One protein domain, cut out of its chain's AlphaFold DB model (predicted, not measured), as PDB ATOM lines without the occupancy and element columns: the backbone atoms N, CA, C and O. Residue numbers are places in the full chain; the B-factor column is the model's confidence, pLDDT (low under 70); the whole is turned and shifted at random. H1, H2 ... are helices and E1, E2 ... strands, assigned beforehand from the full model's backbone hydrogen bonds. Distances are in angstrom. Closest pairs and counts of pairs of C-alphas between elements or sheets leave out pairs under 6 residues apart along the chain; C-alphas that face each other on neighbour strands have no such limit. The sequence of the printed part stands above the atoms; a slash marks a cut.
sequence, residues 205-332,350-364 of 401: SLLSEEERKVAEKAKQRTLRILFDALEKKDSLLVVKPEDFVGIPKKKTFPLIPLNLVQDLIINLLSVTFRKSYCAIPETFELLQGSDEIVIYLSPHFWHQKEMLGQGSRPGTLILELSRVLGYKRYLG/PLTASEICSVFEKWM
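Overview. This is residues 205 to 332 and 350 to 364 of the 401 residues of an uncharacterized protein of Xenopus laevis (UniProt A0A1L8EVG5). Two helices, H1 and H4, lie side by side as a layer, and H5 crosses that layer on one side and makes the core, with H6 packed on H5 in turn. A small sheet of two strands, E1 and E2, runs on from the end of H4 near the first half of H1; at the other end of the layer lie short H2 and H3 and a loop, of which residues 245 to 252 stick out. The printed part has 143 residues, with six named helices and two named strands in the order H1 H2 H3 H4 E1 E2 H5 H6; the sheet, E1 next to E2, is parallel and the class is mostly helix. The whole is compact, with a radius of gyration of the C-alphas of 15.5 A, but elongated in outline, spanning 49 by 28 by 26 A.

Arrangement. E1, residues 271 to 275, and E2, residues 293 to 297, are parallel neighbours at 32 degrees, with N 272 and O 293 2.8 A apart and N 297 and O 274 2.7 A apart, within hydrogen-bond range. The closest C-alphas of E1 and H1, residues 209 to 231, are those of Phe 273 and Ala 215, 7.2 A apart. H4, residues 258 to 270, touches H1 at a shallow tilt of 23 degrees, opposite ways, closest at the C-alphas of Ile 265 and Leu 223, 6.3 A. The hub is H5, residues 313 to 324. It touches H1 about perpendicular at 76 degrees, the C-alphas of Pro 314 and Thr 222 being closest at 5.0 A. It touches H4 about perpendicular at 80 degrees, the C-alphas of Leu 321 and Leu 264 being closest at 6.1 A. H6, residues 353 to 362, touches H5 at a shallow tilt of 24 degrees, opposite ways, closest at the C-alphas of Cys 357 and Leu 319, 5.1 A; it is apart from H1 and H4. H2, residues 233 to 236, is close to H1 but not clearly touching, and H3, residues 241 to 244, is apart from H2 and H4. In H1, H4, H5 and H6 every O i to N i+4 pair is within hydrogen-bond range; H2 and H3 are too short for such a pair.

Along the chain. H1 measures 32.8 A from C-alpha 209 at (3.505, 28.881, 20.838) to C-alpha 231. H4 measures 19.3 A, H5 16.7 A and H6 14.1 A, H6 ending with C-alpha 362 at (10.307, 59.632, 18.916). E1 measures 13.3 A and E2 12.9 A; H2 and H3 have four residues each.

Size, cuts and confidence. The two C-alphas farthest apart, those of Glu 209 and Gly 246, are 51.0 A apart. Residues 333 to 349 are not printed, and C-alphas 332 and 350 are 10.8 A apart across this cut. The links H3 to H4, E1 to E2 and E2 to H5 are long. The mean pLDDT of the printed part is 73.9; 42 residues are under 70, among them residues 239 to 254 and 276 to 292.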
ATOM      1  N   SER A 205       1.269  32.595  33.333       70.69
ATOM      2  CA  SER A 205       1.490  31.323  32.631       70.69
ATOM      3  C   SER A 205       2.675  31.379  31.685       70.69
ATOM      4  O   SER A 205       3.182  32.440  31.314       70.69
ATOM      5  N   LEU A 206       3.067  30.191  31.231       78.62
ATOM      6  CA  LEU A 206       3.800  30.040  29.987       78.62
ATOM      7  C   LEU A 206       3.031  30.705  28.835       78.62
ATOM      8  O   LEU A 206       1.796  30.755  28.833       78.62
ATOM      9  N   LEU A 207       3.793  31.224  27.879       80.00
ATOM     10  CA  LEU A 207       3.263  31.718  26.614       80.00
ATOM     11  C   LEU A 207       2.747  30.540  25.778       80.00
ATOM     12  O   LEU A 207       3.339  29.456  25.813       80.00
ATOM     13  N   SER A 208       1.692  30.759  24.992       84.75
ATOM     14  CA  SER A 208       1.377  29.862  23.876       84.75
ATOM     15  C   SER A 208       2.509  29.876  22.840       84.75
ATOM     16  O   SER A 208       3.388  30.743  22.860       84.75
ATOM     17  N   GLU A 209       2.496  28.934  21.899       85.88
ATOM     18  CA  GLU A 209       3.505  28.881  20.838       85.88
ATOM     19  C   GLU A 209       3.513  30.157  19.980       85.88
ATOM     20  O   GLU A 209       4.564  30.676  19.604       85.88
ATOM     21  N   GLU A 210       2.331  30.692  19.700       87.25
ATOM     22  CA  GLU A 210       2.112  31.916  18.936       87.25
ATOM     23  C   GLU A 210       2.591  33.141  19.718       87.25
ATOM     24  O   GLU A 210       3.329  33.969  19.183       87.25
ATOM     25  N   GLU A 211       2.233  33.232  21.001       86.94
ATOM     26  CA  GLU A 211       2.679  34.304  21.895       86.94
ATOM     27  C   GLU A 211       4.207  34.303  22.038       86.94
ATOM     28  O   GLU A 211       4.846  35.352  21.944       86.94
ATOM     29  N   ARG A 212       4.815  33.119  22.173       87.62
ATOM     30  CA  ARG A 212       6.269  32.949  22.227       87.62
ATOM     31  C   ARG A 212       6.939  33.435  20.946       87.62
ATOM     32  O   ARG A 212       7.923  34.165  21.023       87.62
ATOM     33  N   LYS A 213       6.395  33.093  19.774       91.25
ATOM     34  CA  LYS A 213       6.903  33.581  18.480       91.25
ATOM     35  C   LYS A 213       6.833  35.103  18.380       91.25
ATOM     36  O   LYS A 213       7.783  35.720  17.906       91.25
ATOM     37  N   VAL A 214       5.738  35.718  18.834       91.88
ATOM     38  CA  VAL A 214       5.583  37.184  18.827       91.88
ATOM     39  C   VAL A 214       6.578  37.852  19.778       91.88
ATOM     40  O   VAL A 214       7.236  38.818  19.386       91.88
ATOM     41  N   ALA A 215       6.718  37.330  20.998       89.25
ATOM     42  CA  ALA A 215       7.653  37.837  21.998       89.25
ATOM     43  C   ALA A 215       9.110  37.728  21.526       89.25
ATOM     44  O   ALA A 215       9.848  38.710  21.577       89.25
ATOM     45  N   GLU A 216       9.505  36.575  20.982       91.44
ATOM     46  CA  GLU A 216      10.861  36.367  20.477       91.44
ATOM     47  C   GLU A 216      11.141  37.235  19.244       91.44
ATOM     48  O   GLU A 216      12.197  37.854  19.145       91.44
ATOM     49  N   LYS A 217      10.168  37.391  18.334       93.44
ATOM     50  CA  LYS A 217      10.292  38.320  17.200       93.44
ATOM     51  C   LYS A 217      10.517  39.757  17.679       93.44
ATOM     52  O   LYS A 217      11.369  40.455  17.128       93.44
ATOM     53  N   ALA A 218       9.786  40.193  18.707       93.81
ATOM     54  CA  ALA A 218       9.959  41.511  19.309       93.81
ATOM     55  C   ALA A 218      11.329  41.659  19.995       93.81
ATOM     56  O   ALA A 218      11.988  42.679  19.795       93.81
ATOM     57  N   LYS A 219      11.794  40.640  20.730       93.62
ATOM     58  CA  LYS A 219      13.139  40.594  21.330       93.62
ATOM     59  C   LYS A 219      14.231  40.727  20.274       93.62
ATOM     60  O   LYS A 219      15.045  41.640  20.361       93.62
ATOM     61  N   GLN A 220      14.199  39.896  19.234       94.06
ATOM     62  CA  GLN A 220      15.188  39.917  18.152       94.06
ATOM     63  C   GLN A 220      15.210  41.250  17.401       94.06
ATOM     64  O   GLN A 220      16.275  41.767  17.071       94.06
ATOM     65  N   ARG A 221      14.039  41.843  17.155       95.25
ATOM     66  CA  ARG A 221      13.950  43.174  16.550       95.25
ATOM     67  C   ARG A 221      14.543  44.254  17.447       95.25
ATOM     68  O   ARG A 221      15.288  45.098  16.968       95.25
ATOM     69  N   THR A 222      14.224  44.220  18.736       95.75
ATOM     70  CA  THR A 222      14.742  45.195  19.704       95.75
ATOM     71  C   THR A 222      16.258  45.083  19.830       95.75
ATOM     72  O   THR A 222      16.932  46.104  19.852       95.75
ATOM     73  N   LEU A 223      16.812  43.865  19.805       89.62
ATOM     74  CA  LEU A 223      18.259  43.654  19.740       89.62
ATOM     75  C   LEU A 223      18.869  44.296  18.490       89.62
ATOM     76  O   LEU A 223      19.836  45.033  18.621       89.62
ATOM     77  N   ARG A 224      18.291  44.077  17.300       92.81
ATOM     78  CA  ARG A 224      18.772  44.711  16.057       92.81
ATOM     79  C   ARG A 224      18.758  46.238  16.138       92.81
ATOM     80  O   ARG A 224      19.754  46.856  15.794       92.81
ATOM     81  N   ILE A 225      17.688  46.818  16.680       95.94
ATOM     82  CA  ILE A 225      17.568  48.265  16.912       95.94
ATOM     83  C   ILE A 225      18.668  48.773  17.854       95.94
ATOM     84  O   ILE A 225      19.295  49.790  17.575       95.94
ATOM     85  N   LEU A 226      18.909  48.083  18.974       92.56
ATOM     86  CA  LEU A 226      19.926  48.487  19.948       92.56
ATOM     87  C   LEU A 226      21.351  48.320  19.392       92.56
ATOM     88  O   LEU A 226      22.196  49.175  19.641       92.56
ATOM     89  N   PHE A 227      21.619  47.264  18.613       89.19
ATOM     90  CA  PHE A 227      22.900  47.085  17.924       89.19
ATOM     91  C   PHE A 227      23.131  48.159  16.859       89.19
ATOM     92  O   PHE A 227      24.201  48.755  16.839       89.19
ATOM     93  N   ASP A 228      22.127  48.470  16.041       92.94
ATOM     94  CA  ASP A 228      22.210  49.543  15.044       92.94
ATOM     95  C   ASP A 228      22.455  50.912  15.710       92.94
ATOM     96  O   ASP A 228      23.279  51.699  15.247       92.94
ATOM     97  N   ALA A 229      21.840  51.169  16.872       90.12
ATOM     98  CA  ALA A 229      22.130  52.362  17.668       90.12
ATOM     99  C   ALA A 229      23.585  52.408  18.182       90.12
ATOM    100  O   ALA A 229      24.173  53.488  18.240       90.12
ATOM    101  N   LEU A 230      24.185  51.259  18.527       87.06
ATOM    102  CA  LEU A 230      25.608  51.171  18.884       87.06
ATOM    103  C   LEU A 230      26.537  51.359  17.680       87.06
ATOM    104  O   LEU A 230      27.610  51.940  17.830       87.06
ATOM    105  N   GLU A 231      26.154  50.883  16.497       89.31
ATOM    106  CA  GLU A 231      26.908  51.122  15.261       89.31
ATOM    107  C   GLU A 231      26.905  52.614  14.905       89.31
ATOM    108  O   GLU A 231      27.938  53.171  14.538       89.31
ATOM    109  N   LYS A 232      25.773  53.288  15.134       86.94
ATOM    110  CA  LYS A 232      25.567  54.731  14.935       86.94
ATOM    111  C   LYS A 232      25.903  55.573  16.176       86.94
ATOM    112  O   LYS A 232      25.447  56.714  16.299       86.94
ATOM    113  N   LYS A 233      26.709  55.038  17.103       83.38
ATOM    114  CA  LYS A 233      27.012  55.664  18.405       83.38
ATOM    115  C   LYS A 233      27.526  57.098  18.303       83.38
ATOM    116  O   LYS A 233      27.168  57.901  19.153       83.38
ATOM    117  N   ASP A 234      28.311  57.424  17.276       79.19
ATOM    118  CA  ASP A 234      28.925  58.752  17.127       79.19
ATOM    119  C   ASP A 234      27.883  59.838  16.800       79.19
ATOM    120  O   ASP A 234      28.106  61.015  17.078       79.19
ATOM    121  N   SER A 235      26.726  59.438  16.258       78.25
ATOM    122  CA  SER A 235      25.607  60.327  15.926       78.25
ATOM    123  C   SER A 235      24.507  60.331  16.993       78.25
ATOM    124  O   SER A 235      23.778  61.315  17.118       78.25
ATOM    125  N   LEU A 236      24.347  59.230  17.735       80.00
ATOM    126  CA  LEU A 236      23.152  58.971  18.549       80.00
ATOM    127  C   LEU A 236      23.405  58.871  20.055       80.00
ATOM    128  O   LEU A 236      22.475  59.088  20.836       80.00
ATOM    129  N   LEU A 237      24.623  58.521  20.474       81.50
ATOM    130  CA  LEU A 237      24.943  58.167  21.857       81.50
ATOM    131  C   LEU A 237      26.066  59.045  22.407       81.50
ATOM    132  O   LEU A 237      26.885  59.593  21.675       81.50
ATOM    133  N   VAL A 238      26.127  59.152  23.732       78.12
ATOM    134  CA  VAL A 238      27.194  59.889  24.421       78.12
ATOM    135  C   VAL A 238      28.002  58.964  25.320       78.12
ATOM    136  O   VAL A 238      27.456  58.120  26.028       78.12
ATOM    137  N   VAL A 239      29.327  59.112  25.300       69.69
ATOM    138  CA  VAL A 239      30.226  58.323  26.162       69.69
ATOM    139  C   VAL A 239      30.230  58.867  27.592       69.69
ATOM    140  O   VAL A 239      30.258  58.089  28.540       69.69
ATOM    141  N   LYS A 240      30.173  60.195  27.741       67.19
ATOM    142  CA  LYS A 240      30.137  60.903  29.023       67.19
ATOM    143  C   LYS A 240      29.051  61.974  28.991       67.19
ATOM    144  O   LYS A 240      29.253  63.036  28.403       67.19
ATOM    145  N   PRO A 241      27.876  61.698  29.569       60.88
ATOM    146  CA  PRO A 241      26.807  62.684  29.686       60.88
ATOM    147  C   PRO A 241      27.259  63.959  30.418       60.88
ATOM    148  O   PRO A 241      26.794  65.052  30.103       60.88
ATOM    149  N   GLU A 242      28.194  63.828  31.366       59.22
ATOM    150  CA  GLU A 242      28.706  64.893  32.241       59.22
ATOM    151  C   GLU A 242      29.385  66.029  31.469       59.22
ATOM    152  O   GLU A 242      29.350  67.179  31.908       59.22
ATOM    153  N   ASP A 243      29.906  65.739  30.276       52.56
ATOM    154  CA  ASP A 243      30.556  66.720  29.405       52.56
ATOM    155  C   ASP A 243      29.549  67.715  28.775       52.56
ATOM    156  O   ASP A 243      29.945  68.725  28.193       52.56
ATOM    157  N   PHE A 244      28.237  67.471  28.917       52.66
ATOM    158  CA  PHE A 244      27.153  68.292  28.351       52.66
ATOM    159  C   PHE A 244      26.380  69.112  29.404       52.66
ATOM    160  O   PHE A 244      25.354  69.733  29.099       52.66
ATOM    161  N   VAL A 245      26.860  69.151  30.653       46.19
ATOM    162  CA  VAL A 245      26.270  69.951  31.739       46.19
ATOM    163  C   VAL A 245      26.531  71.444  31.491       46.19
ATOM    164  O   VAL A 245      27.665  71.906  31.544       46.19
ATOM    165  N   GLY A 246      25.471  72.223  31.242       43.38
ATOM    166  CA  GLY A 246      25.548  73.688  31.094       43.38
ATOM    167  C   GLY A 246      25.125  74.246  29.731       43.38
ATOM    168  O   GLY A 246      25.052  75.464  29.576       43.38
ATOM    169  N   ILE A 247      24.777  73.397  28.756       43.53
ATOM    170  CA  ILE A 247      24.224  73.866  27.477       43.53
ATOM    171  C   ILE A 247      22.783  74.363  27.712       43.53
ATOM    172  O   ILE A 247      21.950  73.614  28.237       43.53
ATOM    173  N   PRO A 248      22.448  75.625  27.368       37.00
ATOM    174  CA  PRO A 248      21.126  76.182  27.626       37.00
ATOM    175  C   PRO A 248      20.041  75.371  26.909       37.00
ATOM    176  O   PRO A 248      20.160  75.069  25.723       37.00
ATOM    177  N   LYS A 249      18.964  75.056  27.645       44.69
ATOM    178  CA  LYS A 249      17.801  74.239  27.246       44.69
ATOM    179  C   LYS A 249      16.974  74.847  26.098       44.69
ATOM    180  O   LYS A 249      15.781  75.104  26.247       44.69
ATOM    181  N   LYS A 250      17.564  75.081  24.930       36.94
ATOM    182  CA  LYS A 250      16.809  75.319  23.697       36.94
ATOM    183  C   LYS A 250      16.655  73.978  22.976       36.94
ATOM    184  O   LYS A 250      17.552  73.554  22.266       36.94
ATOM    185  N   LYS A 251      15.489  73.347  23.188       44.72
ATOM    186  CA  LYS A 251      15.008  72.086  22.577       44.72
ATOM    187  C   LYS A 251      15.830  70.840  22.965       44.72
ATOM    188  O   LYS A 251      16.541  70.266  22.156       44.72
ATOM    189  N   THR A 252      15.720  70.430  24.227       51.34
ATOM    190  CA  THR A 252      16.447  69.297  24.825       51.34
ATOM    191  C   THR A 252      15.990  67.934  24.290       51.34
ATOM    192  O   THR A 252      14.941  67.432  24.690       51.34
ATOM    193  N   PHE A 253      16.806  67.332  23.427       58.00
ATOM    194  CA  PHE A 253      16.854  65.886  23.194       58.00
ATOM    195  C   PHE A 253      17.526  65.213  24.412       58.00
ATOM    196  O   PHE A 253      18.612  65.657  24.799       58.00
ATOM    197  N   PRO A 254      16.912  64.206  25.061       63.94
ATOM    198  CA  PRO A 254      17.573  63.464  26.132       63.94
ATOM    199  C   PRO A 254      18.739  62.648  25.558       63.94
ATOM    200  O   PRO A 254      18.544  61.810  24.682       63.94
ATOM    201  N   LEU A 255      19.955  62.905  26.040       73.75
ATOM    202  CA  LEU A 255      21.161  62.200  25.601       73.75
ATOM    203  C   LEU A 255      21.190  60.792  26.202       73.75
ATOM    204  O   LEU A 255      21.078  60.653  27.418       73.75
ATOM    205  N   ILE A 256      21.363  59.758  25.373       81.06
ATOM    206  CA  ILE A 256      21.440  58.367  25.835       81.06
ATOM    207  C   ILE A 256      22.908  57.945  25.992       81.06
ATOM    208  O   ILE A 256      23.669  58.019  25.022       81.06
ATOM    209  N   PRO A 257      23.324  57.486  27.186       82.00
ATOM    210  CA  PRO A 257      24.672  56.976  27.402       82.00
ATOM    211  C   PRO A 257      24.952  55.685  26.615       82.00
ATOM    212  O   PRO A 257      24.098  54.801  26.536       82.00
ATOM    213  N   LEU A 258      26.173  55.530  26.094       80.50
ATOM    214  CA  LEU A 258      26.608  54.319  25.381       80.50
ATOM    215  C   LEU A 258      26.472  53.052  26.244       80.50
ATOM    216  O   LEU A 258      25.960  52.032  25.782       80.50
ATOM    217  N   ASN A 259      26.917  53.125  27.499       79.44
ATOM    218  CA  ASN A 259      26.863  52.011  28.448       79.44
ATOM    219  C   ASN A 259      25.423  51.586  28.762       79.44
ATOM    220  O   ASN A 259      25.159  50.399  28.889       79.44
ATOM    221  N   LEU A 260      24.476  52.530  28.789       85.31
ATOM    222  CA  LEU A 260      23.059  52.219  28.976       85.31
ATOM    223  C   LEU A 260      22.550  51.295  27.863       85.31
ATOM    224  O   LEU A 260      21.886  50.303  28.143       85.31
ATOM    225  N   VAL A 261      22.884  51.585  26.602       85.81
ATOM    226  CA  VAL A 261      22.476  50.743  25.465       85.81
ATOM    227  C   VAL A 261      23.110  49.352  25.546       85.81
ATOM    228  O   VAL A 261      22.439  48.356  25.277       85.81
ATOM    229  N   GLN A 262      24.373  49.262  25.969       79.75
ATOM    230  CA  GLN A 262      25.054  47.980  26.187       79.75
ATOM    231  C   GLN A 262      24.372  47.155  27.289       79.75
ATOM    232  O   GLN A 262      24.098  45.972  27.087       79.75
ATOM    233  N   ASP A 263      24.022  47.785  28.408       81.75
ATOM    234  CA  ASP A 263      23.325  47.144  29.523       81.75
ATOM    235  C   ASP A 263      21.919  46.660  29.122       81.75
ATOM    236  O   ASP A 263      21.499  45.559  29.492       81.75
ATOM    237  N   LEU A 264      21.195  47.442  28.305       86.25
ATOM    238  CA  LEU A 264      19.910  47.027  27.731       86.25
ATOM    239  C   LEU A 264      20.057  45.770  26.865       86.25
ATOM    240  O   LEU A 264      19.225  44.872  26.964       86.25
ATOM    241  N   ILE A 265      21.106  45.680  26.039       83.75
ATOM    242  CA  ILE A 265      21.373  44.500  25.200       83.75
ATOM    243  C   ILE A 265      21.655  43.272  26.066       83.75
ATOM    244  O   ILE A 265      21.059  42.220  25.831       83.75
ATOM    245  N   ILE A 266      22.530  43.401  27.068       79.50
ATOM    246  CA  ILE A 266      22.898  42.298  27.969       79.50
ATOM    247  C   ILE A 266      21.648  41.735  28.652       79.50
ATOM    248  O   ILE A 266      21.401  40.530  28.593       79.50
ATOM    249  N   ASN A 267      20.818  42.609  29.222       82.06
ATOM    250  CA  ASN A 267      19.601  42.189  29.910       82.06
ATOM    251  C   ASN A 267      18.534  41.647  28.951       82.06
ATOM    252  O   ASN A 267      17.799  40.722  29.294       82.06
ATOM    253  N   LEU A 268      18.439  42.187  27.731       88.19
ATOM    254  CA  LEU A 268      17.513  41.671  26.728       88.19
ATOM    255  C   LEU A 268      17.922  40.275  26.243       88.19
ATOM    256  O   LEU A 268      17.052  39.454  25.960       88.19
ATOM    257  N   LEU A 269      19.219  39.969  26.152       82.69
ATOM    258  CA  LEU A 269      19.696  38.635  25.774       82.69
ATOM    259  C   LEU A 269      19.300  37.579  26.813       82.69
ATOM    260  O   LEU A 269      18.817  36.512  26.424       82.69
ATOM    261  N   SER A 270      19.424  37.897  28.103       79.75
ATOM    262  CA  SER A 270      19.142  36.984  29.218       79.75
ATOM    263  C   SER A 270      17.671  36.921  29.643       79.75
ATOM    264  O   SER A 270      17.333  36.128  30.518       79.75
ATOM    265  N   VAL A 271      16.784  37.716  29.031       83.69
ATOM    266  CA  VAL A 271      15.383  37.774  29.464       83.69
ATOM    267  C   VAL A 271      14.572  36.529  29.098       83.69
ATOM    268  O   VAL A 271      14.594  36.069  27.947       83.69
ATOM    269  N   THR A 272      13.766  36.078  30.057       83.44
ATOM    270  CA  THR A 272      12.683  35.102  29.901       83.44
ATOM    271  C   THR A 272      11.332  35.822  29.882       83.44
ATOM    272  O   THR A 272      11.038  36.650  30.744       83.44
ATOM    273  N   PHE A 273      10.460  35.486  28.927       85.62
ATOM    274  CA  PHE A 273       9.110  36.051  28.862       85.62
ATOM    275  C   PHE A 273       8.064  35.128  29.484       85.62
ATOM    276  O   PHE A 273       8.051  33.921  29.238       85.62
ATOM    277  N   ARG A 274       7.132  35.710  30.239       79.25
ATOM    278  CA  ARG A 274       5.937  35.024  30.751       79.25
ATOM    279  C   ARG A 274       4.680  35.795  30.387       79.25
ATOM    280  O   ARG A 274       4.744  36.982  30.093       79.25
ATOM    281  N   LYS A 275       3.530  35.130  30.395       73.62
ATOM    282  CA  LYS A 275       2.238  35.793  30.216       73.62
ATOM    283  C   LYS A 275       1.818  36.410  31.536       73.62
ATOM    284  O   LYS A 275       1.734  35.685  32.523       73.62
ATOM    285  N   SER A 276       1.513  37.700  31.565       63.03
ATOM    286  CA  SER A 276       0.823  38.279  32.718       63.03
ATOM    287  C   SER A 276      -0.679  38.012  32.613       63.03
ATOM    288  O   SER A 276      -1.279  38.223  31.558       63.03
ATOM    289  N   TYR A 277      -1.296  37.569  33.709       49.06
ATOM    290  CA  TYR A 277      -2.759  37.513  33.836       49.06
ATOM    291  C   TYR A 277      -3.362  38.860  34.254       49.06
ATOM    292  O   TYR A 277      -4.580  39.021  34.243       49.06
ATOM    293  N   CYS A 278      -2.521  39.828  34.622       42.22
ATOM    294  CA  CYS A 278      -2.955  41.146  35.046       42.22
ATOM    295  C   CYS A 278      -2.999  42.104  33.845       42.22
ATOM    296  O   CYS A 278      -2.020  42.261  33.116       42.22
ATOM    297  N   ALA A 279      -4.139  42.778  33.662       36.50
ATOM    298  CA  ALA A 279      -4.350  43.815  32.647       36.50
ATOM    299  C   ALA A 279      -3.840  45.205  33.082       36.50
ATOM    300  O   ALA A 279      -4.271  46.219  32.540       36.50
ATOM    301  N   ILE A 280      -2.929  45.263  34.056       36.50
ATOM    302  CA  ILE A 280      -2.201  46.493  34.385       36.50
ATOM    303  C   ILE A 280      -1.163  46.706  33.275       36.50
ATOM    304  O   ILE A 280      -0.507  45.740  32.875       36.50
ATOM    305  N   PRO A 281      -0.912  47.942  32.816       36.19
ATOM    306  CA  PRO A 281       0.281  48.239  32.024       36.19
ATOM    307  C   PRO A 281       1.598  47.949  32.768       36.19
ATOM    308  O   PRO A 281       2.666  48.053  32.176       36.19
ATOM    309  N   GLU A 282       1.547  47.631  34.063       44.03
ATOM    310  CA  GLU A 282       2.668  47.757  34.984       44.03
ATOM    311  C   GLU A 282       2.606  46.689  36.086       44.03
ATOM    312  O   GLU A 282       1.761  46.758  36.970       44.03
ATOM    313  N   THR A 283       3.503  45.702  36.054       31.41
ATOM    314  CA  THR A 283       4.007  44.966  37.235       31.41
ATOM    315  C   THR A 283       5.109  44.017  36.770       31.41
ATOM    316  O   THR A 283       4.802  42.942  36.270       31.41
ATOM    317  N   PHE A 284       6.383  44.376  36.960       44.41
ATOM    318  CA  PHE A 284       7.458  43.380  37.033       44.41
ATOM    319  C   PHE A 284       8.177  43.538  38.364       44.41
ATOM    320  O   PHE A 284       8.794  44.566  38.636       44.41
ATOM    321  N   GLU A 285       8.041  42.510  39.199       36.22
ATOM    322  CA  GLU A 285       8.929  42.251  40.323       36.22
ATOM    323  C   GLU A 285      10.220  41.646  39.760       36.22
ATOM    324  O   GLU A 285      10.183  40.613  39.088       36.22
ATOM    325  N   LEU A 286      11.366  42.262  40.060       36.16
ATOM    326  CA  LEU A 286      12.613  41.510  40.119       36.16
ATOM    327  C   LEU A 286      12.476  40.523  41.282       36.16
ATOM    328  O   LEU A 286      12.402  40.936  42.438       36.16
ATOM    329  N   LEU A 287      12.491  39.223  40.993       35.69
ATOM    330  CA  LEU A 287      12.900  38.240  41.992       35.69
ATOM    331  C   LEU A 287      14.404  38.434  42.218       35.69
ATOM    332  O   LEU A 287      15.230  37.791  41.575       35.69
ATOM    333  N   GLN A 288      14.775  39.356  43.110       35.03
ATOM    334  CA  GLN A 288      16.141  39.425  43.618       35.03
ATOM    335  C   GLN A 288      16.394  38.160  44.448       35.03
ATOM    336  O   GLN A 288      15.964  38.036  45.592       35.03
ATOM    337  N   GLY A 289      17.028  37.184  43.800       38.19
ATOM    338  CA  GLY A 289      17.319  35.855  44.339       38.19
ATOM    339  C   GLY A 289      17.750  34.840  43.273       38.19
ATOM    340  O   GLY A 289      18.368  33.838  43.619       38.19
ATOM    341  N   SER A 290      17.482  35.105  41.992       44.91
ATOM    342  CA  SER A 290      17.986  34.320  40.858       44.91
ATOM    343  C   SER A 290      18.567  35.245  39.791       44.91
ATOM    344  O   SER A 290      17.958  36.269  39.501       44.91
ATOM    345  N   ASP A 291      19.671  34.860  39.151       56.31
ATOM    346  CA  ASP A 291      20.314  35.577  38.029       56.31
ATOM    347  C   ASP A 291      19.440  35.677  36.748       56.31
ATOM    348  O   ASP A 291      19.931  35.999  35.666       56.31
ATOM    349  N   GLU A 292      18.143  35.375  36.835       66.19
ATOM    350  CA  GLU A 292      17.213  35.305  35.711       66.19
ATOM    351  C   GLU A 292      16.316  36.550  35.656       66.19
ATOM    352  O   GLU A 292      15.569  36.852  36.589       66.19
ATOM    353  N   ILE A 293      16.357  37.263  34.528       74.38
ATOM    354  CA  ILE A 293      15.487  38.412  34.264       74.38
ATOM    355  C   ILE A 293      14.196  37.888  33.640       74.38
ATOM    356  O   ILE A 293      14.218  37.315  32.553       74.38
ATOM    357  N   VAL A 294      13.056  38.107  34.295       76.12
ATOM    358  CA  VAL A 294      11.746  37.681  33.783       76.12
ATOM    359  C   VAL A 294      10.868  38.897  33.487       76.12
ATOM    360  O   VAL A 294      10.590  39.692  34.381       76.12
ATOM    361  N   ILE A 295      10.386  39.024  32.247       79.00
ATOM    362  CA  ILE A 295       9.406  40.046  31.840       79.00
ATOM    363  C   ILE A 295       8.038  39.381  31.625       79.00
ATOM    364  O   ILE A 295       7.907  38.452  30.825       79.00
ATOM    365  N   TYR A 296       6.993  39.874  32.298       74.00
ATOM    366  CA  TYR A 296       5.622  39.359  32.166       74.00
ATOM    367  C   TYR A 296       4.791  40.175  31.154       74.00
ATOM    368  O   TYR A 296       4.194  41.202  31.440       74.00
ATOM    369  N   LEU A 297       4.677  39.703  29.926       76.12
ATOM    370  CA  LEU A 297       3.997  40.427  28.857       76.12
ATOM    371  C   LEU A 297       2.494  40.581  29.153       76.12
ATOM    372  O   LEU A 297       1.767  39.593  29.296       76.12
ATOM    373  N   SER A 298       2.039  41.833  29.259       69.25
ATOM    374  CA  SER A 298       0.633  42.178  29.486       69.25
ATOM    375  C   SER A 298      -0.196  42.010  28.206       69.25
ATOM    376  O   SER A 298       0.360  42.017  27.102       69.25
ATOM    377  N   PRO A 299      -1.537  41.921  28.297       70.25
ATOM    378  CA  PRO A 299      -2.401  41.822  27.118       70.25
ATOM    379  C   PRO A 299      -2.194  42.937  26.073       70.25
ATOM    380  O   PRO A 299      -2.409  42.725  24.877       70.25
ATOM    381  N   HIS A 300      -1.746  44.121  26.505       68.25
ATOM    382  CA  HIS A 300      -1.463  45.247  25.616       68.25
ATOM    383  C   HIS A 300      -0.288  44.959  24.669       68.25
ATOM    384  O   HIS A 300      -0.340  45.332  23.498       68.25
ATOM    385  N   PHE A 301       0.746  44.251  25.138       80.69
ATOM    386  CA  PHE A 301       1.950  43.945  24.359       80.69
ATOM    387  C   PHE A 301       1.630  43.263  23.019       80.69
ATOM    388  O   PHE A 301       2.230  43.553  21.979       80.69
ATOM    389  N   TRP A 302       0.618  42.397  23.007       82.75
ATOM    390  CA  TRP A 302       0.221  41.645  21.817       82.75
ATOM    391  C   TRP A 302      -0.376  42.520  20.714       82.75
ATOM    392  O   TRP A 302      -0.277  42.158  19.546       82.75
ATOM    393  N   HIS A 303      -0.915  43.693  21.049       79.50
ATOM    394  CA  HIS A 303      -1.583  44.597  20.104       79.50
ATOM    395  C   HIS A 303      -0.712  45.784  19.673       79.50
ATOM    396  O   HIS A 303      -1.108  46.573  18.818       79.50
ATOM    397  N   GLN A 304       0.481  45.919  20.251       80.69
ATOM    398  CA  GLN A 304       1.400  47.003  19.930       80.69
ATOM    399  C   GLN A 304       1.980  46.885  18.522       80.69
ATOM    400  O   GLN A 304       2.098  45.799  17.945       80.69
ATOM    401  N   LYS A 305       2.409  48.036  17.994       86.00
ATOM    402  CA  LYS A 305       3.110  48.110  16.713       86.00
ATOM    403  C   LYS A 305       4.354  47.231  16.753       86.00
ATOM    404  O   LYS A 305       5.115  47.230  17.721       86.00
ATOM    405  N   GLU A 306       4.553  46.485  15.672       87.94
ATOM    406  CA  GLU A 306       5.715  45.611  15.521       87.94
ATOM    407  C   GLU A 306       7.006  46.428  15.367       87.94
ATOM    408  O   GLU A 306       8.062  46.005  15.828       87.94
ATOM    409  N   MET A 307       6.910  47.571  14.694       87.25
ATOM    410  CA  MET A 307       8.014  48.442  14.295       87.25
ATOM    411  C   MET A 307       8.308  49.496  15.358       87.25
ATOM    412  O   MET A 307       7.379  49.929  16.041       87.25
ATOM    413  N   LEU A 308       9.569  49.928  15.459       89.06
ATOM    414  CA  LEU A 308       9.964  50.994  16.380       89.06
ATOM    415  C   LEU A 308       9.192  52.284  16.086       89.06
ATOM    416  O   LEU A 308       9.121  52.745  14.950       89.06
ATOM    417  N   GLY A 309       8.617  52.851  17.134       83.25
ATOM    418  CA  GLY A 309       7.829  54.073  17.101       83.25
ATOM    419  C   GLY A 309       6.961  54.150  18.349       83.25
ATOM    420  O   GLY A 309       6.980  53.236  19.169       83.25
ATOM    421  N   GLN A 310       6.181  55.217  18.491       80.88
ATOM    422  CA  GLN A 310       5.391  55.441  19.703       80.88
ATOM    423  C   GLN A 310       4.465  54.261  20.057       80.88
ATOM    424  O   GLN A 310       3.602  53.879  19.253       80.88
ATOM    425  N   GLY A 311       4.620  53.732  21.277       78.31
ATOM    426  CA  GLY A 311       3.822  52.634  21.832       78.31
ATOM    427  C   GLY A 311       4.108  51.272  21.193       78.31
ATOM    428  O   GLY A 311       3.205  50.439  21.077       78.31
ATOM    429  N   SER A 312       5.328  51.059  20.713       88.19
ATOM    430  CA  SER A 312       5.723  49.841  20.002       88.19
ATOM    431  C   SER A 312       6.178  48.729  20.950       88.19
ATOM    432  O   SER A 312       6.521  48.971  22.111       88.19
ATOM    433  N   ARG A 313       6.223  47.484  20.449       91.38
ATOM    434  CA  ARG A 313       6.807  46.371  21.218       91.38
ATOM    435  C   ARG A 313       8.284  46.629  21.546       91.38
ATOM    436  O   ARG A 313       8.635  46.452  22.711       91.38
ATOM    437  N   PRO A 314       9.132  47.102  20.605       94.00
ATOM    438  CA  PRO A 314      10.510  47.453  20.938       94.00
ATOM    439  C   PRO A 314      10.634  48.545  22.000       94.00
ATOM    440  O   PRO A 314      11.378  48.369  22.962       94.00
ATOM    441  N   GLY A 315       9.861  49.629  21.892       90.19
ATOM    442  CA  GLY A 315       9.877  50.686  22.906       90.19
ATOM    443  C   GLY A 315       9.417  50.201  24.283       90.19
ATOM    444  O   GLY A 315       9.991  50.583  25.300       90.19
ATOM    445  N   THR A 316       8.457  49.275  24.329       88.38
ATOM    446  CA  THR A 316       8.017  48.642  25.584       88.38
ATOM    447  C   THR A 316       9.117  47.794  26.212       88.38
ATOM    448  O   THR A 316       9.360  47.906  27.408       88.38
ATOM    449  N   LEU A 317       9.831  46.984  25.427       90.69
ATOM    450  CA  LEU A 317      10.956  46.208  25.955       90.69
ATOM    451  C   LEU A 317      12.074  47.122  26.479       90.69
ATOM    452  O   LEU A 317      12.602  46.873  27.559       90.69
ATOM    453  N   ILE A 318      12.382  48.216  25.775       90.12
ATOM    454  CA  ILE A 318      13.370  49.217  26.211       90.12
ATOM    455  C   ILE A 318      12.941  49.891  27.520       90.12
ATOM    456  O   ILE A 318      13.753  50.027  28.438       90.12
ATOM    457  N   LEU A 319      11.670  50.288  27.630       85.56
ATOM    458  CA  LEU A 319      11.104  50.878  28.845       85.56
ATOM    459  C   LEU A 319      11.293  49.951  30.049       85.56
ATOM    460  O   LEU A 319      11.774  50.379  31.097       85.56
ATOM    461  N   GLU A 320      10.926  48.682  29.902       81.50
ATOM    462  CA  GLU A 320      10.918  47.734  31.014       81.50
ATOM    463  C   GLU A 320      12.333  47.305  31.409       81.50
ATOM    464  O   GLU A 320      12.655  47.254  32.594       81.50
ATOM    465  N   LEU A 321      13.235  47.125  30.445       83.25
ATOM    466  CA  LEU A 321      14.647  46.873  30.736       83.25
ATOM    467  C   LEU A 321      15.334  48.073  31.397       83.25
ATOM    468  O   LEU A 321      16.165  47.893  32.283       83.25
ATOM    469  N   SER A 322      14.948  49.300  31.042       81.88
ATOM    470  CA  SER A 322      15.438  50.498  31.736       81.88
ATOM    471  C   SER A 322      15.021  50.486  33.211       81.88
ATOM    472  O   SER A 322      15.797  50.861  34.086       81.88
ATOM    473  N   ARG A 323      13.823  49.987  33.528       77.25
ATOM    474  CA  ARG A 323      13.403  49.807  34.926       77.25
ATOM    475  C   ARG A 323      14.204  48.719  35.636       77.25
ATOM    476  O   ARG A 323      14.568  48.921  36.789       77.25
ATOM    477  N   VAL A 324      14.511  47.612  34.954       74.25
ATOM    478  CA  VAL A 324      15.391  46.550  35.484       74.25
ATOM    479  C   VAL A 324      16.773  47.110  35.838       74.25
ATOM    480  O   VAL A 324      17.345  46.736  36.856       74.25
ATOM    481  N   LEU A 325      17.268  48.075  35.061       73.56
ATOM    482  CA  LEU A 325      18.519  48.795  35.319       73.56
ATOM    483  C   LEU A 325      18.424  49.868  36.425       73.56
ATOM    484  O   LEU A 325      19.402  50.569  36.695       73.56
ATOM    485  N   GLY A 326      17.267  50.011  37.077       70.38
ATOM    486  CA  GLY A 326      17.059  50.920  38.205       70.38
ATOM    487  C   GLY A 326      16.635  52.343  37.828       70.38
ATOM    488  O   GLY A 326      16.617  53.214  38.699       70.38
ATOM    489  N   TYR A 327      16.274  52.613  36.568       71.44
ATOM    490  CA  TYR A 327      15.747  53.923  36.173       71.44
ATOM    491  C   TYR A 327      14.280  54.083  36.611       71.44
ATOM    492  O   TYR A 327      13.423  53.245  36.309       71.44
ATOM    493  N   LYS A 328      13.962  55.191  37.301       66.81
ATOM    494  CA  LYS A 328      12.583  55.531  37.702       66.81
ATOM    495  C   LYS A 328      11.712  55.749  36.459       66.81
ATOM    496  O   LYS A 328      12.181  56.294  35.465       66.81
ATOM    497  N   ARG A 329      10.430  55.364  36.502       59.25
ATOM    498  CA  ARG A 329       9.502  55.537  35.360       59.25
ATOM    499  C   ARG A 329       9.217  57.014  35.059       59.25
ATOM    500  O   ARG A 329       9.203  57.381  33.890       59.25
ATOM    501  N   TYR A 330       9.054  57.831  36.101       54.88
ATOM    502  CA  TYR A 330       8.847  59.283  36.043       54.88
ATOM    503  C   TYR A 330       9.668  59.975  37.146       54.88
ATOM    504  O   TYR A 330       9.971  59.349  38.166       54.88
ATOM    505  N   LEU A 331      10.015  61.253  36.960       46.72
ATOM    506  CA  LEU A 331      10.579  62.090  38.024       46.72
ATOM    507  C   LEU A 331       9.480  62.387  39.054       46.72
ATOM    508  O   LEU A 331       8.389  62.819  38.681       46.72
ATOM    509  N   GLY A 332       9.756  62.148  40.339       39.41
ATOM    510  CA  GLY A 332       8.885  62.599  41.427       39.41
ATOM    511  C   GLY A 332       8.787  64.129  41.459       39.41
ATOM    512  O   GLY A 332       9.626  64.826  40.882       39.41
ATOM    513  N   PRO A 350      19.439  62.698  35.402       60.94
ATOM    514  CA  PRO A 350      18.108  62.287  35.821       60.94
ATOM    515  C   PRO A 350      17.284  61.852  34.601       60.94
ATOM    516  O   PRO A 350      16.275  62.470  34.287       60.94
ATOM    517  N   LEU A 351      17.743  60.826  33.878       69.12
ATOM    518  CA  LEU A 351      16.957  60.137  32.863       69.12
ATOM    519  C   LEU A 351      15.984  59.195  33.561       69.12
ATOM    520  O   LEU A 351      16.344  58.441  34.463       69.12
ATOM    521  N   THR A 352      14.743  59.214  33.118       76.62
ATOM    522  CA  THR A 352      13.721  58.243  33.495       76.62
ATOM    523  C   THR A 352      13.640  57.131  32.456       76.62
ATOM    524  O   THR A 352      13.988  57.315  31.289       76.62
ATOM    525  N   ALA A 353      13.108  55.974  32.843       76.50
ATOM    526  CA  ALA A 353      12.818  54.886  31.913       76.50
ATOM    527  C   ALA A 353      11.871  55.343  30.782       76.50
ATOM    528  O   ALA A 353      12.015  54.912  29.637       76.50
ATOM    529  N   SER A 354      10.934  56.253  31.083       74.06
ATOM    530  CA  SER A 354      10.041  56.842  30.079       74.06
ATOM    531  C   SER A 354      10.784  57.751  29.102       74.06
ATOM    532  O   SER A 354      10.523  57.677  27.903       74.06
ATOM    533  N   GLU A 355      11.731  58.564  29.572       80.19
ATOM    534  CA  GLU A 355      12.561  59.396  28.696       80.19
ATOM    535  C   GLU A 355      13.456  58.543  27.799       80.19
ATOM    536  O   GLU A 355      13.513  58.811  26.603       80.19
ATOM    537  N   ILE A 356      14.067  57.481  28.332       84.69
ATOM    538  CA  ILE A 356      14.876  56.540  27.546       84.69
ATOM    539  C   ILE A 356      14.035  55.926  26.424       84.69
ATOM    540  O   ILE A 356      14.391  56.035  25.252       84.69
ATOM    541  N   CYS A 357      12.878  55.350  26.756       87.56
ATOM    542  CA  CYS A 357      11.946  54.820  25.761       87.56
ATOM    543  C   CYS A 357      11.529  55.894  24.740       87.56
ATOM    544  O   CYS A 357      11.581  55.664  23.532       87.56
ATOM    545  N   SER A 358      11.194  57.099  25.208       82.00
ATOM    546  CA  SER A 358      10.774  58.195  24.338       82.00
ATOM    547  C   SER A 358      11.874  58.654  23.382       82.00
ATOM    548  O   SER A 358      11.535  59.153  22.309       82.00
ATOM    549  N   VAL A 359      13.155  58.528  23.736       85.88
ATOM    550  CA  VAL A 359      14.262  58.814  22.814       85.88
ATOM    551  C   VAL A 359      14.221  57.854  21.633       85.88
ATOM    552  O   VAL A 359      14.174  58.298  20.486       85.88
ATOM    553  N   PHE A 360      14.136  56.553  21.903       88.81
ATOM    554  CA  PHE A 360      14.052  55.545  20.850       88.81
ATOM    555  C   PHE A 360      12.776  55.686  20.009       88.81
ATOM    556  O   PHE A 360      12.831  55.639  18.783       88.81
ATOM    557  N   GLU A 361      11.626  55.898  20.648       87.31
ATOM    558  CA  GLU A 361      10.329  55.908  19.963       87.31
ATOM    559  C   GLU A 361      10.003  57.194  19.197       87.31
ATOM    560  O   GLU A 361       9.116  57.153  18.343       87.31
ATOM    561  N   LYS A 362      10.636  58.329  19.529       82.25
ATOM    562  CA  LYS A 362      10.307  59.632  18.916       82.25
ATOM    563  C   LYS A 362      11.453  60.287  18.167       82.25
ATOM    564  O   LYS A 362      11.192  61.042  17.241       82.25
ATOM    565  N   TRP A 363      12.687  60.065  18.605       82.69
ATOM    566  CA  TRP A 363      13.827  60.836  18.117       82.69
ATOM    567  C   TRP A 363      14.790  59.994  17.290       82.69
ATOM    568  O   TRP A 363      15.317  60.482  16.298       82.69
ATOM    569  N   MET A 364      14.993  58.736  17.688       87.81
ATOM    570  CA  MET A 364      15.797  57.769  16.938       87.81
ATOM    571  C   MET A 364      14.952  56.927  15.972       87.81
ATOM    572  O   MET A 364      15.500  56.148  15.200       87.81
TER     573      MET A 364